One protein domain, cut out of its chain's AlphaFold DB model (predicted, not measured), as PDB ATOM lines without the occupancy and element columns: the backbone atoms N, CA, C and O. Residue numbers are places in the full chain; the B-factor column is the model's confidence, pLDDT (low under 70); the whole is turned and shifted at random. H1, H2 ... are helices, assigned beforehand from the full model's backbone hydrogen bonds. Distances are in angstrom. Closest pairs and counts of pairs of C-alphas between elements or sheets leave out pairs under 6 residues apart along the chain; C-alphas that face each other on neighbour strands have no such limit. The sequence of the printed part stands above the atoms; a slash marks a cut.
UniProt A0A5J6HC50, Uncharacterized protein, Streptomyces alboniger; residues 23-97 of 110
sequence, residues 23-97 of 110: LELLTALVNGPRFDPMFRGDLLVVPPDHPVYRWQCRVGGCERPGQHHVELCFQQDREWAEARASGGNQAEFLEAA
ATOM      1  N   LEU A  23     -53.493 -41.123  35.059       79.56
ATOM      2  CA  LEU A  23     -52.301 -40.422  34.607       79.56
ATOM      3  C   LEU A  23     -52.642 -39.131  33.851       79.56
ATOM      4  O   LEU A  23     -51.956 -38.125  34.036       79.56
ATOM      5  N   GLU A  24     -53.732 -39.114  33.087       80.25
ATOM      6  CA  GLU A  24     -54.238 -37.923  32.397       80.25
ATOM      7  C   GLU A  24     -54.672 -36.849  33.409       80.25
ATOM      8  O   GLU A  24     -54.226 -35.701  33.339       80.25
ATOM      9  N   LEU A  25     -55.451 -37.236  34.426       83.50
ATOM     10  CA  LEU A  25     -55.900 -36.322  35.482       83.50
ATOM     11  C   LEU A  25     -54.740 -35.757  36.307       83.50
ATOM     12  O   LEU A  25     -54.710 -34.561  36.598       83.50
ATOM     13  N   LEU A  26     -53.773 -36.598  36.689       80.44
ATOM     14  CA  LEU A  26     -52.602 -36.141  37.440       80.44
ATOM     15  C   LEU A  26     -51.760 -35.168  36.613       80.44
ATOM     16  O   LEU A  26     -51.355 -34.125  37.125       80.44
ATOM     17  N   THR A  27     -51.563 -35.468  35.331       81.50
ATOM     18  CA  THR A  27     -50.870 -34.577  34.392       81.50
ATOM     19  C   THR A  27     -51.580 -33.228  34.280       81.50
ATOM     20  O   THR A  27     -50.934 -32.183  34.372       81.50
ATOM     21  N   ALA A  28     -52.906 -33.221  34.132       85.75
ATOM     22  CA  ALA A  28     -53.690 -31.989  34.050       85.75
ATOM     23  C   ALA A  28     -53.599 -31.151  35.338       85.75
ATOM     24  O   ALA A  28     -53.481 -29.927  35.276       85.75
ATOM     25  N   LEU A  29     -53.603 -31.801  36.507       85.56
ATOM     26  CA  LEU A  29     -53.474 -31.124  37.798       85.56
ATOM     27  C   LEU A  29     -52.086 -30.506  37.996       85.56
ATOM     28  O   LEU A  29     -52.014 -29.352  38.407       85.56
ATOM     29  N   VAL A  30     -51.006 -31.227  37.670       82.44
ATOM     30  CA  VAL A  30     -49.619 -30.727  37.781       82.44
ATOM     31  C   VAL A  30     -49.374 -29.526  36.858       82.44
ATOM     32  O   VAL A  30     -48.706 -28.567  37.245       82.44
ATOM     33  N   ASN A  31     -49.962 -29.538  35.658       82.19
ATOM     34  CA  ASN A  31     -49.857 -28.433  34.697       82.19
ATOM     35  C   ASN A  31     -50.838 -27.279  34.972       82.19
ATOM     36  O   ASN A  31     -50.797 -26.247  34.302       82.19
ATOM     37  N   GLY A  32     -51.733 -27.434  35.950       82.81
ATOM     38  CA  GLY A  32     -52.726 -26.429  36.294       82.81
ATOM     39  C   GLY A  32     -52.123 -25.182  36.961       82.81
ATOM     40  O   GLY A  32     -51.056 -25.234  37.580       82.81
ATOM     41  N   PRO A  33     -52.832 -24.042  36.922       77.25
ATOM     42  CA  PRO A  33     -52.364 -22.780  37.508       77.25
ATOM     43  C   PRO A  33     -52.330 -22.788  39.044       77.25
ATOM     44  O   PRO A  33     -51.717 -21.915  39.648       77.25
ATOM     45  N   ARG A  34     -53.011 -23.750  39.683       75.81
ATOM     46  CA  ARG A  34     -53.080 -23.889  41.146       75.81
ATOM     47  C   ARG A  34     -52.006 -24.820  41.710       75.81
ATOM     48  O   ARG A  34     -51.846 -24.880  42.925       75.81
ATOM     49  N   PHE A  35     -51.316 -25.564  40.851       77.56
ATOM     50  CA  PHE A  35     -50.181 -26.370  41.266       77.56
ATOM     51  C   PHE A  35     -48.991 -25.447  41.477       77.56
ATOM     52  O   PHE A  35     -48.673 -24.647  40.594       77.56
ATOM     53  N   ASP A  36     -48.387 -25.533  42.662       72.94
ATOM     54  CA  ASP A  36     -47.288 -24.658  43.043       72.94
ATOM     55  C   ASP A  36     -46.168 -24.776  41.996       72.94
ATOM     56  O   ASP A  36     -45.641 -25.878  41.791       72.94
ATOM     57  N   PRO A  37     -45.808 -23.674  41.312       68.56
ATOM     58  CA  PRO A  37     -44.727 -23.676  40.338       68.56
ATOM     59  C   PRO A  37     -43.415 -24.191  40.928       68.56
ATOM     60  O   PRO A  37     -42.623 -24.777  40.198       68.56
ATOM     61  N   MET A  38     -43.206 -24.047  42.241       61.53
ATOM     62  CA  MET A  38     -42.060 -24.609  42.941       61.53
ATOM     63  C   MET A  38     -41.936 -26.113  42.664       61.53
ATOM     64  O   MET A  38     -40.863 -26.574  42.324       61.53
ATOM     65  N   PHE A  39     -43.014 -26.896  42.681       61.00
ATOM     66  CA  PHE A  39     -42.926 -28.350  42.478       61.00
ATOM     67  C   PHE A  39     -42.846 -28.796  41.009       61.00
ATOM     68  O   PHE A  39     -42.933 -29.993  40.731       61.00
ATOM     69  N   ARG A  40     -42.689 -27.873  40.053       69.50
ATOM     70  CA  ARG A  40     -42.484 -28.223  38.641       69.50
ATOM     71  C   ARG A  40     -41.020 -28.600  38.404       69.50
ATOM     72  O   ARG A  40     -40.117 -27.903  38.863       69.50
ATOM     73  N   GLY A  41     -40.777 -29.701  37.689       60.66
ATOM     74  CA  GLY A  41     -39.421 -30.233  37.459       60.66
ATOM     75  C   GLY A  41     -38.516 -29.316  36.625       60.66
ATOM     76  O   GLY A  41     -37.298 -29.442  36.658       60.66
ATOM     77  N   ASP A  42     -39.117 -28.376  35.907       65.50
ATOM     78  CA  ASP A  42     -38.497 -27.290  35.150       65.50
ATOM     79  C   ASP A  42     -38.112 -26.076  36.020       65.50
ATOM     80  O   ASP A  42     -37.285 -25.269  35.599       65.50
ATOM     81  N   LEU A  43     -38.657 -25.955  37.238       59.25
ATOM     82  CA  LEU A  43     -38.392 -24.843  38.162       59.25
ATOM     83  C   LEU A  43     -37.586 -25.263  39.399       59.25
ATOM     84  O   LEU A  43     -36.731 -24.498  39.849       59.25
ATOM     85  N   LEU A  44     -37.802 -26.472  39.929       57.28
ATOM     86  CA  LEU A  44     -36.980 -27.040  40.998       57.28
ATOM     87  C   LEU A  44     -36.051 -28.129  40.463       57.28
ATOM     88  O   LEU A  44     -36.410 -29.302  40.361       57.28
ATOM     89  N   VAL A  45     -34.794 -27.746  40.256       60.53
ATOM     90  CA  VAL A  45     -33.681 -28.694  40.302       60.53
ATOM     91  C   VAL A  45     -33.237 -28.769  41.756       60.53
ATOM     92  O   VAL A  45     -32.514 -27.897  42.236       60.53
ATOM     93  N   VAL A  46     -33.693 -29.785  42.488       61.59
ATOM     94  CA  VAL A  46     -33.131 -30.057  43.814       61.59
ATOM     95  C   VAL A  46     -31.750 -30.675  43.579       61.59
ATOM     96  O   VAL A  46     -31.659 -31.704  42.907       61.59
ATOM     97  N   PRO A  47     -30.654 -30.055  44.046       61.03
ATOM     98  CA  PRO A  47     -29.336 -30.648  43.916       61.03
ATOM     99  C   PRO A  47     -29.247 -31.904  44.797       61.03
ATOM    100  O   PRO A  47     -29.805 -31.922  45.900       61.03
ATOM    101  N   PRO A  48     -28.532 -32.952  44.359       56.97
ATOM    102  CA  PRO A  48     -28.379 -34.183  45.138       56.97
ATOM    103  C   PRO A  48     -27.803 -33.921  46.543       56.97
ATOM    104  O   PRO A  48     -28.262 -34.496  47.529       56.97
ATOM    105  N   ASP A  49     -26.912 -32.933  46.643       59.34
ATOM    106  CA  ASP A  49     -26.233 -32.512  47.872       59.34
ATOM    107  C   ASP A  49     -26.954 -31.380  48.630       59.34
ATOM    108  O   ASP A  49     -26.313 -30.522  49.242       59.34
ATOM    109  N   HIS A  50     -28.292 -31.321  48.587       65.12
ATOM    110  CA  HIS A  50     -29.027 -30.250  49.265       65.12
ATOM    111  C   HIS A  50     -28.729 -30.250  50.784       65.12
ATOM    112  O   HIS A  50     -29.048 -31.224  51.474       65.12
ATOM    113  N   PRO A  51     -28.180 -29.158  51.352       59.31
ATOM    114  CA  PRO A  51     -27.637 -29.151  52.716       59.31
ATOM    115  C   PRO A  51     -28.702 -29.372  53.798       59.31
ATOM    116  O   PRO A  51     -28.386 -29.857  54.880       59.31
ATOM    117  N   VAL A  52     -29.962 -29.037  53.500       60.34
ATOM    118  CA  VAL A  52     -31.109 -29.186  54.418       60.34
ATOM    119  C   VAL A  52     -31.881 -30.486  54.178       60.34
ATOM    120  O   VAL A  52     -32.493 -31.028  55.092       60.34
ATOM    121  N   TYR A  53     -31.839 -31.014  52.955       55.56
ATOM    122  CA  TYR A  53     -32.628 -32.171  52.541       55.56
ATOM    123  C   TYR A  53     -31.662 -33.185  51.951       55.56
ATOM    124  O   TYR A  53     -31.579 -33.313  50.735       55.56
ATOM    125  N   ARG A  54     -30.899 -33.891  52.798       62.34
ATOM    126  CA  ARG A  54     -30.072 -35.030  52.358       62.34
ATOM    127  C   ARG A  54     -30.960 -36.212  51.997       62.34
ATOM    128  O   ARG A  54     -31.116 -37.182  52.724       62.34
ATOM    129  N   TRP A  55     -31.589 -36.060  50.852       71.25
ATOM    130  CA  TRP A  55     -32.373 -37.048  50.153       71.25
ATOM    131  C   TRP A  55     -31.511 -38.038  49.379       71.25
ATOM    132  O   TRP A  55     -32.005 -39.124  49.128       71.25
ATOM    133  N   GLN A  56     -30.256 -37.735  49.028       78.00
ATOM    134  CA  GLN A  56     -29.369 -38.702  48.381       78.00
ATOM    135  C   GLN A  56     -28.648 -39.565  49.415       78.00
ATOM    136  O   GLN A  56     -28.245 -39.103  50.485       78.00
ATOM    137  N   CYS A  57     -28.462 -40.839  49.083       86.50
ATOM    138  CA  CYS A  57     -27.557 -41.681  49.835       86.50
ATOM    139  C   CYS A  57     -26.102 -41.186  49.727       86.50
ATOM    140  O   CYS A  57     -25.607 -40.902  48.643       86.50
ATOM    141  N   ARG A  58     -25.396 -41.165  50.860       87.25
ATOM    142  CA  ARG A  58     -24.003 -40.728  51.007       87.25
ATOM    143  C   ARG A  58     -22.970 -41.607  50.296       87.25
ATOM    144  O   ARG A  58     -21.836 -41.168  50.135       87.25
ATOM    145  N   VAL A  59     -23.316 -42.828  49.883       88.44
ATOM    146  CA  VAL A  59     -22.407 -43.638  49.058       88.44
ATOM    147  C   VAL A  59     -22.253 -42.978  47.689       88.44
ATOM    148  O   VAL A  59     -23.245 -42.708  47.011       88.44
ATOM    149  N   GLY A  60     -21.008 -42.732  47.278       85.81
ATOM    150  CA  GLY A  60     -20.687 -42.011  46.048       85.81
ATOM    151  C   GLY A  60     -21.354 -42.620  44.811       85.81
ATOM    152  O   GLY A  60     -21.223 -43.811  44.525       85.81
ATOM    153  N   GLY A  61     -22.101 -41.800  44.067       82.88
ATOM    154  CA  GLY A  61     -22.817 -42.240  42.866       82.88
ATOM    155  C   GLY A  61     -24.006 -43.170  43.136       82.88
ATOM    156  O   GLY A  61     -24.491 -43.818  42.209       82.88
ATOM    157  N   CYS A  62     -24.472 -43.273  44.385       86.44
ATOM    158  CA  CYS A  62     -25.727 -43.938  44.703       86.44
ATOM    159  C   CYS A  62     -26.898 -43.024  44.326       86.44
ATOM    160  O   CYS A  62     -27.018 -41.887  44.776       86.44
ATOM    161  N   GLU A  63     -27.784 -43.539  43.491       81.88
ATOM    162  CA  GLU A  63     -28.968 -42.838  42.994       81.88
ATOM    163  C   GLU A  63     -30.208 -43.133  43.858       81.88
ATOM    164  O   GLU A  63     -31.323 -42.682  43.585       81.88
ATOM    165  N   ARG A  64     -30.052 -43.941  44.913       82.38
ATOM    166  CA  ARG A  64     -31.141 -44.258  45.837       82.38
ATOM    167  C   ARG A  64     -31.319 -43.153  46.871       82.38
ATOM    168  O   ARG A  64     -30.322 -42.609  47.352       82.38
ATOM    169  N   PRO A  65     -32.571 -42.876  47.273       80.19
ATOM    170  CA  PRO A  65     -32.799 -41.916  48.324       80.19
ATOM    171  C   PRO A  65     -32.254 -42.431  49.665       80.19
ATOM    172  O   PRO A  65     -32.388 -43.617  49.989       80.19
ATOM    173  N   GLY A  66     -31.632 -41.535  50.428       80.00
ATOM    174  CA  GLY A  66     -31.309 -41.732  51.835       80.00
ATOM    175  C   GLY A  66     -32.579 -41.804  52.684       80.00
ATOM    176  O   GLY A  66     -33.654 -41.364  52.272       80.00
ATOM    177  N   GLN A  67     -32.472 -42.387  53.874       78.44
ATOM    178  CA  GLN A  67     -33.574 -42.403  54.832       78.44
ATOM    179  C   GLN A  67     -33.592 -41.109  55.658       78.44
ATOM    180  O   GLN A  67     -32.553 -40.525  55.938       78.44
ATOM    181  N   HIS A  68     -34.765 -40.675  56.130       64.38
ATOM    182  CA  HIS A  68     -34.921 -39.407  56.869       64.38
ATOM    183  C   HIS A  68     -33.989 -39.222  58.081       64.38
ATOM    184  O   HIS A  68     -33.724 -38.092  58.477       64.38
ATOM    185  N   HIS A  69     -33.515 -40.312  58.683       67.00
ATOM    186  CA  HIS A  69     -32.643 -40.310  59.861       67.00
ATOM    187  C   HIS A  69     -31.265 -40.931  59.590       67.00
ATOM    188  O   HIS A  69     -30.409 -40.926  60.473       67.00
ATOM    189  N   VAL A  70     -31.038 -41.461  58.384       71.81
ATOM    190  CA  VAL A  70     -29.785 -42.112  58.006       71.81
ATOM    191  C   VAL A  70     -29.360 -41.585  56.650       71.81
ATOM    192  O   VAL A  70     -30.079 -41.726  55.666       71.81
ATOM    193  N   GLU A  71     -28.139 -41.066  56.556       84.00
ATOM    194  CA  GLU A  71     -27.549 -40.619  55.287       84.00
ATOM    195  C   GLU A  71     -27.311 -41.780  54.290       84.00
ATOM    196  O   GLU A  71     -26.643 -41.607  53.276       84.00
ATOM    197  N   LEU A  72     -27.827 -42.982  54.558       88.69
ATOM    198  CA  LEU A  72     -27.724 -44.177  53.732       88.69
ATOM    199  C   LEU A  72     -29.106 -44.606  53.229       88.69
ATOM    200  O   LEU A  72     -30.119 -44.445  53.915       88.69
ATOM    201  N   CYS A  73     -29.159 -45.182  52.026       89.12
ATOM    202  CA  CYS A  73     -30.372 -45.852  51.565       89.12
ATOM    203  C   CYS A  73     -30.644 -47.101  52.415       89.12
ATOM    204  O   CYS A  73     -29.724 -47.651  53.018       89.12
ATOM    205  N   PHE A  74     -31.887 -47.592  52.419       88.00
ATOM    206  CA  PHE A  74     -32.300 -48.746  53.236       88.00
ATOM    207  C   PHE A  74     -31.341 -49.936  53.176       88.00
ATOM    208  O   PHE A  74     -31.020 -50.540  54.196       88.00
ATOM    209  N   GLN A  75     -30.859 -50.274  51.983       90.12
ATOM    210  CA  GLN A  75     -30.021 -51.453  51.843       90.12
ATOM    211  C   GLN A  75     -28.585 -51.226  52.317       90.12
ATOM    212  O   GLN A  75     -28.032 -52.090  52.986       90.12
ATOM    213  N   GLN A  76     -28.010 -50.057  52.040       91.00
ATOM    214  CA  GLN A  76     -26.666 -49.726  52.514       91.00
ATOM    215  C   GLN A  76     -26.640 -49.437  54.013       91.00
ATOM    216  O   GLN A  76     -25.635 -49.700  54.654       91.00
ATOM    217  N   ASP A  77     -27.740 -48.960  54.592       92.56
ATOM    218  CA  ASP A  77     -27.895 -48.865  56.044       92.56
ATOM    219  C   ASP A  77     -27.825 -50.252  56.705       92.56
ATOM    220  O   ASP A  77     -27.107 -50.447  57.684       92.56
ATOM    221  N   ARG A  78     -28.479 -51.258  56.109       92.81
ATOM    222  CA  ARG A  78     -28.368 -52.651  56.563       92.81
ATOM    223  C   ARG A  78     -26.959 -53.223  56.407       92.81
ATOM    224  O   ARG A  78     -26.436 -53.791  57.359       92.81
ATOM    225  N   GLU A  79     -26.347 -53.050  55.237       93.19
ATOM    226  CA  GLU A  79     -24.967 -53.495  54.978       93.19
ATOM    227  C   GLU A  79     -23.982 -52.815  55.944       93.19
ATOM    228  O   GLU A  79     -23.073 -53.451  56.477       93.19
ATOM    229  N   TRP A  80     -24.203 -51.532  56.245       94.12
ATOM    230  CA  TRP A  80     -23.413 -50.799  57.223       94.12
ATOM    231  C   TRP A  80     -23.627 -51.312  58.648       94.12
ATOM    232  O   TRP A  80     -22.667 -51.436  59.401       94.12
ATOM    233  N   ALA A  81     -24.859 -51.645  59.038       93.31
ATOM    234  CA  ALA A  81     -25.128 -52.235  60.346       93.31
ATOM    235  C   ALA A  81     -24.376 -53.565  60.538       93.31
ATOM    236  O   ALA A  81     -23.800 -53.789  61.605       93.31
ATOM    237  N   GLU A  82     -24.319 -54.402  59.500       93.81
ATOM    238  CA  GLU A  82     -23.572 -55.668  59.488       93.81
ATOM    239  C   GLU A  82     -22.050 -55.438  59.552       93.81
ATOM    240  O   GLU A  82     -21.351 -56.050  60.370       93.81
ATOM    241  N   ALA A  83     -21.530 -54.496  58.757       92.56
ATOM    242  CA  ALA A  83     -20.115 -54.122  58.773       92.56
ATOM    243  C   ALA A  83     -19.692 -53.539  60.132       92.56
ATOM    244  O   ALA A  83     -18.664 -53.929  60.684       92.56
ATOM    245  N   ARG A  84     -20.515 -52.663  60.719       93.81
ATOM    246  CA  ARG A  84     -20.273 -52.066  62.038       93.81
ATOM    247  C   ARG A  84     -20.275 -53.124  63.141       93.81
ATOM    248  O   ARG A  84     -19.417 -53.079  64.018       93.81
ATOM    249  N   ALA A  85     -21.203 -54.084  63.100       94.00
ATOM    250  CA  ALA A  85     -21.242 -55.189  64.063       94.00
ATOM    251  C   ALA A  85     -19.966 -56.050  64.016       94.00
ATOM    252  O   ALA A  85     -19.555 -56.600  65.035       94.00
ATOM    253  N   SER A  86     -19.313 -56.105  62.855       91.88
ATOM    254  CA  SER A  86     -18.040 -56.803  62.641       91.88
ATOM    255  C   SER A  86     -16.805 -55.945  62.964       91.88
ATOM    256  O   SER A  86     -15.682 -56.378  62.721       91.88
ATOM    257  N   GLY A  87     -16.987 -54.729  63.500       92.94
ATOM    258  CA  GLY A  87     -15.902 -53.796  63.826       92.94
ATOM    259  C   GLY A  87     -15.401 -52.949  62.648       92.94
ATOM    260  O   GLY A  87     -14.338 -52.344  62.748       92.94
ATOM    261  N   GLY A  88     -16.142 -52.903  61.539       90.75
ATOM    262  CA  GLY A  88     -15.769 -52.158  60.337       90.75
ATOM    263  C   GLY A  88     -15.797 -50.635  60.510       90.75
ATOM    264  O   GLY A  88     -16.558 -50.082  61.308       90.75
ATOM    265  N   ASN A  89     -14.979 -49.948  59.714       94.19
ATOM    266  CA  ASN A  89     -14.887 -48.491  59.673       94.19
ATOM    267  C   ASN A  89     -15.880 -47.896  58.658       94.19
ATOM    268  O   ASN A  89     -16.016 -48.381  57.536       94.19
ATOM    269  N   GLN A  90     -16.553 -46.805  59.034       90.25
ATOM    270  CA  GLN A  90     -17.534 -46.137  58.179       90.25
ATOM    271  C   GLN A  90     -16.908 -45.514  56.927       90.25
ATOM    272  O   GLN A  90     -17.533 -45.532  55.872       90.25
ATOM    273  N   ALA A  91     -15.698 -44.958  57.023       91.94
ATOM    274  CA  ALA A  91     -15.023 -44.359  55.873       91.94
ATOM    275  C   ALA A  91     -14.678 -45.427  54.826       91.94
ATOM    276  O   ALA A  91     -14.997 -45.267  53.652       91.94
ATOM    277  N   GLU A  92     -14.119 -46.552  55.273       93.00
ATOM    278  CA  GLU A  92     -13.812 -47.702  54.417       93.00
ATOM    279  C   GLU A  92     -15.080 -48.292  53.793       93.00
ATOM    280  O   GLU A  92     -15.093 -48.615  52.607       93.00
ATOM    281  N   PHE A  93     -16.174 -48.370  54.560       93.88
ATOM    282  CA  PHE A  93     -17.467 -48.795  54.031       93.88
ATOM    283  C   PHE A  93     -17.966 -47.865  52.922       93.88
ATOM    284  O   PHE A  93     -18.390 -48.349  51.880       93.88
ATOM    285  N   LEU A  94     -17.928 -46.544  53.122       91.81
ATOM    286  CA  LEU A  94     -18.422 -45.584  52.128       91.81
ATOM    287  C   LEU A  94     -17.625 -45.627  50.817       91.81
ATOM    288  O   LEU A  94     -18.222 -45.445  49.757       91.81
ATOM    289  N   GLU A  95     -16.320 -45.899  50.888       92.06
ATOM    290  CA  GLU A  95     -15.449 -46.090  49.720       92.06
ATOM    291  C   GLU A  95     -15.708 -47.433  49.009       92.06
ATOM    292  O   GLU A  95     -15.706 -47.501  47.781       92.06
ATOM    293  N   ALA A  96     -15.952 -48.510  49.764       92.25
ATOM    294  CA  ALA A  96     -16.131 -49.858  49.216       92.25
ATOM    295  C   ALA A  96     -17.580 -50.189  48.810       92.25
ATOM    296  O   ALA A  96     -17.819 -51.147  48.068       92.25
ATOM    297  N   ALA A  97     -18.564 -49.444  49.318       92.38
ATOM    298  CA  ALA A  97     -19.973 -49.749  49.128       92.38
ATOM    299  C   ALA A  97     -20.365 -49.689  47.648       92.38
ATOM    300  O   ALA A  97     -20.107 -48.726  46.926       92.38
TER     301      ALA A  97
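AT A GLANCE: This is residues 23 to 97 of the 110 residues of an uncharacterized protein of Streptomyces alboniger (UniProt A0A5J6HC50). With little regular structure, this is a drawn-out chain: H2 and H3 pack steeply crossed near one end, residues 23 to 29 of H1 stick out at the other, and unnamed residues 31 to 73 run between. You will find 75 printed residues, helices H1, H2, H3 in that order, and no named strand: all helix, with under half in named elements. It is only just extended, close to loose, radius of gyration 17.5 A, spanning 55 by 24 by 19 A.

HOW THE PARTS SIT: Look at H2, residues 74 to 85; its residues 80 to 84 alone touch H3, residues 90 to 96, closest at C-alphas of Trp 80 and Phe 93, 7.0 A. They run opposite ways at a steep tilt of 60 degrees. H1, residues 23 to 30, is apart from both. In all three, every O i to N i+4 pair is within hydrogen-bond range.

IN THESE COORDINATES: Find C-alpha 74 at (-32.300, -48.746, 53.236); H2 runs 16.8 A from there. H3, 9.8 A, ends at (-16.131, -49.858, 49.216). H1 measures 10.5 A.

THE WHOLE: C-alphas 33 and 87, farthest apart, are 54.6 A apart. The printed part has no cut. Link H1 to H2 is long, H2 to H3 tight. pLDDT is under 70 at residues 37 to 54 and 68 to 69.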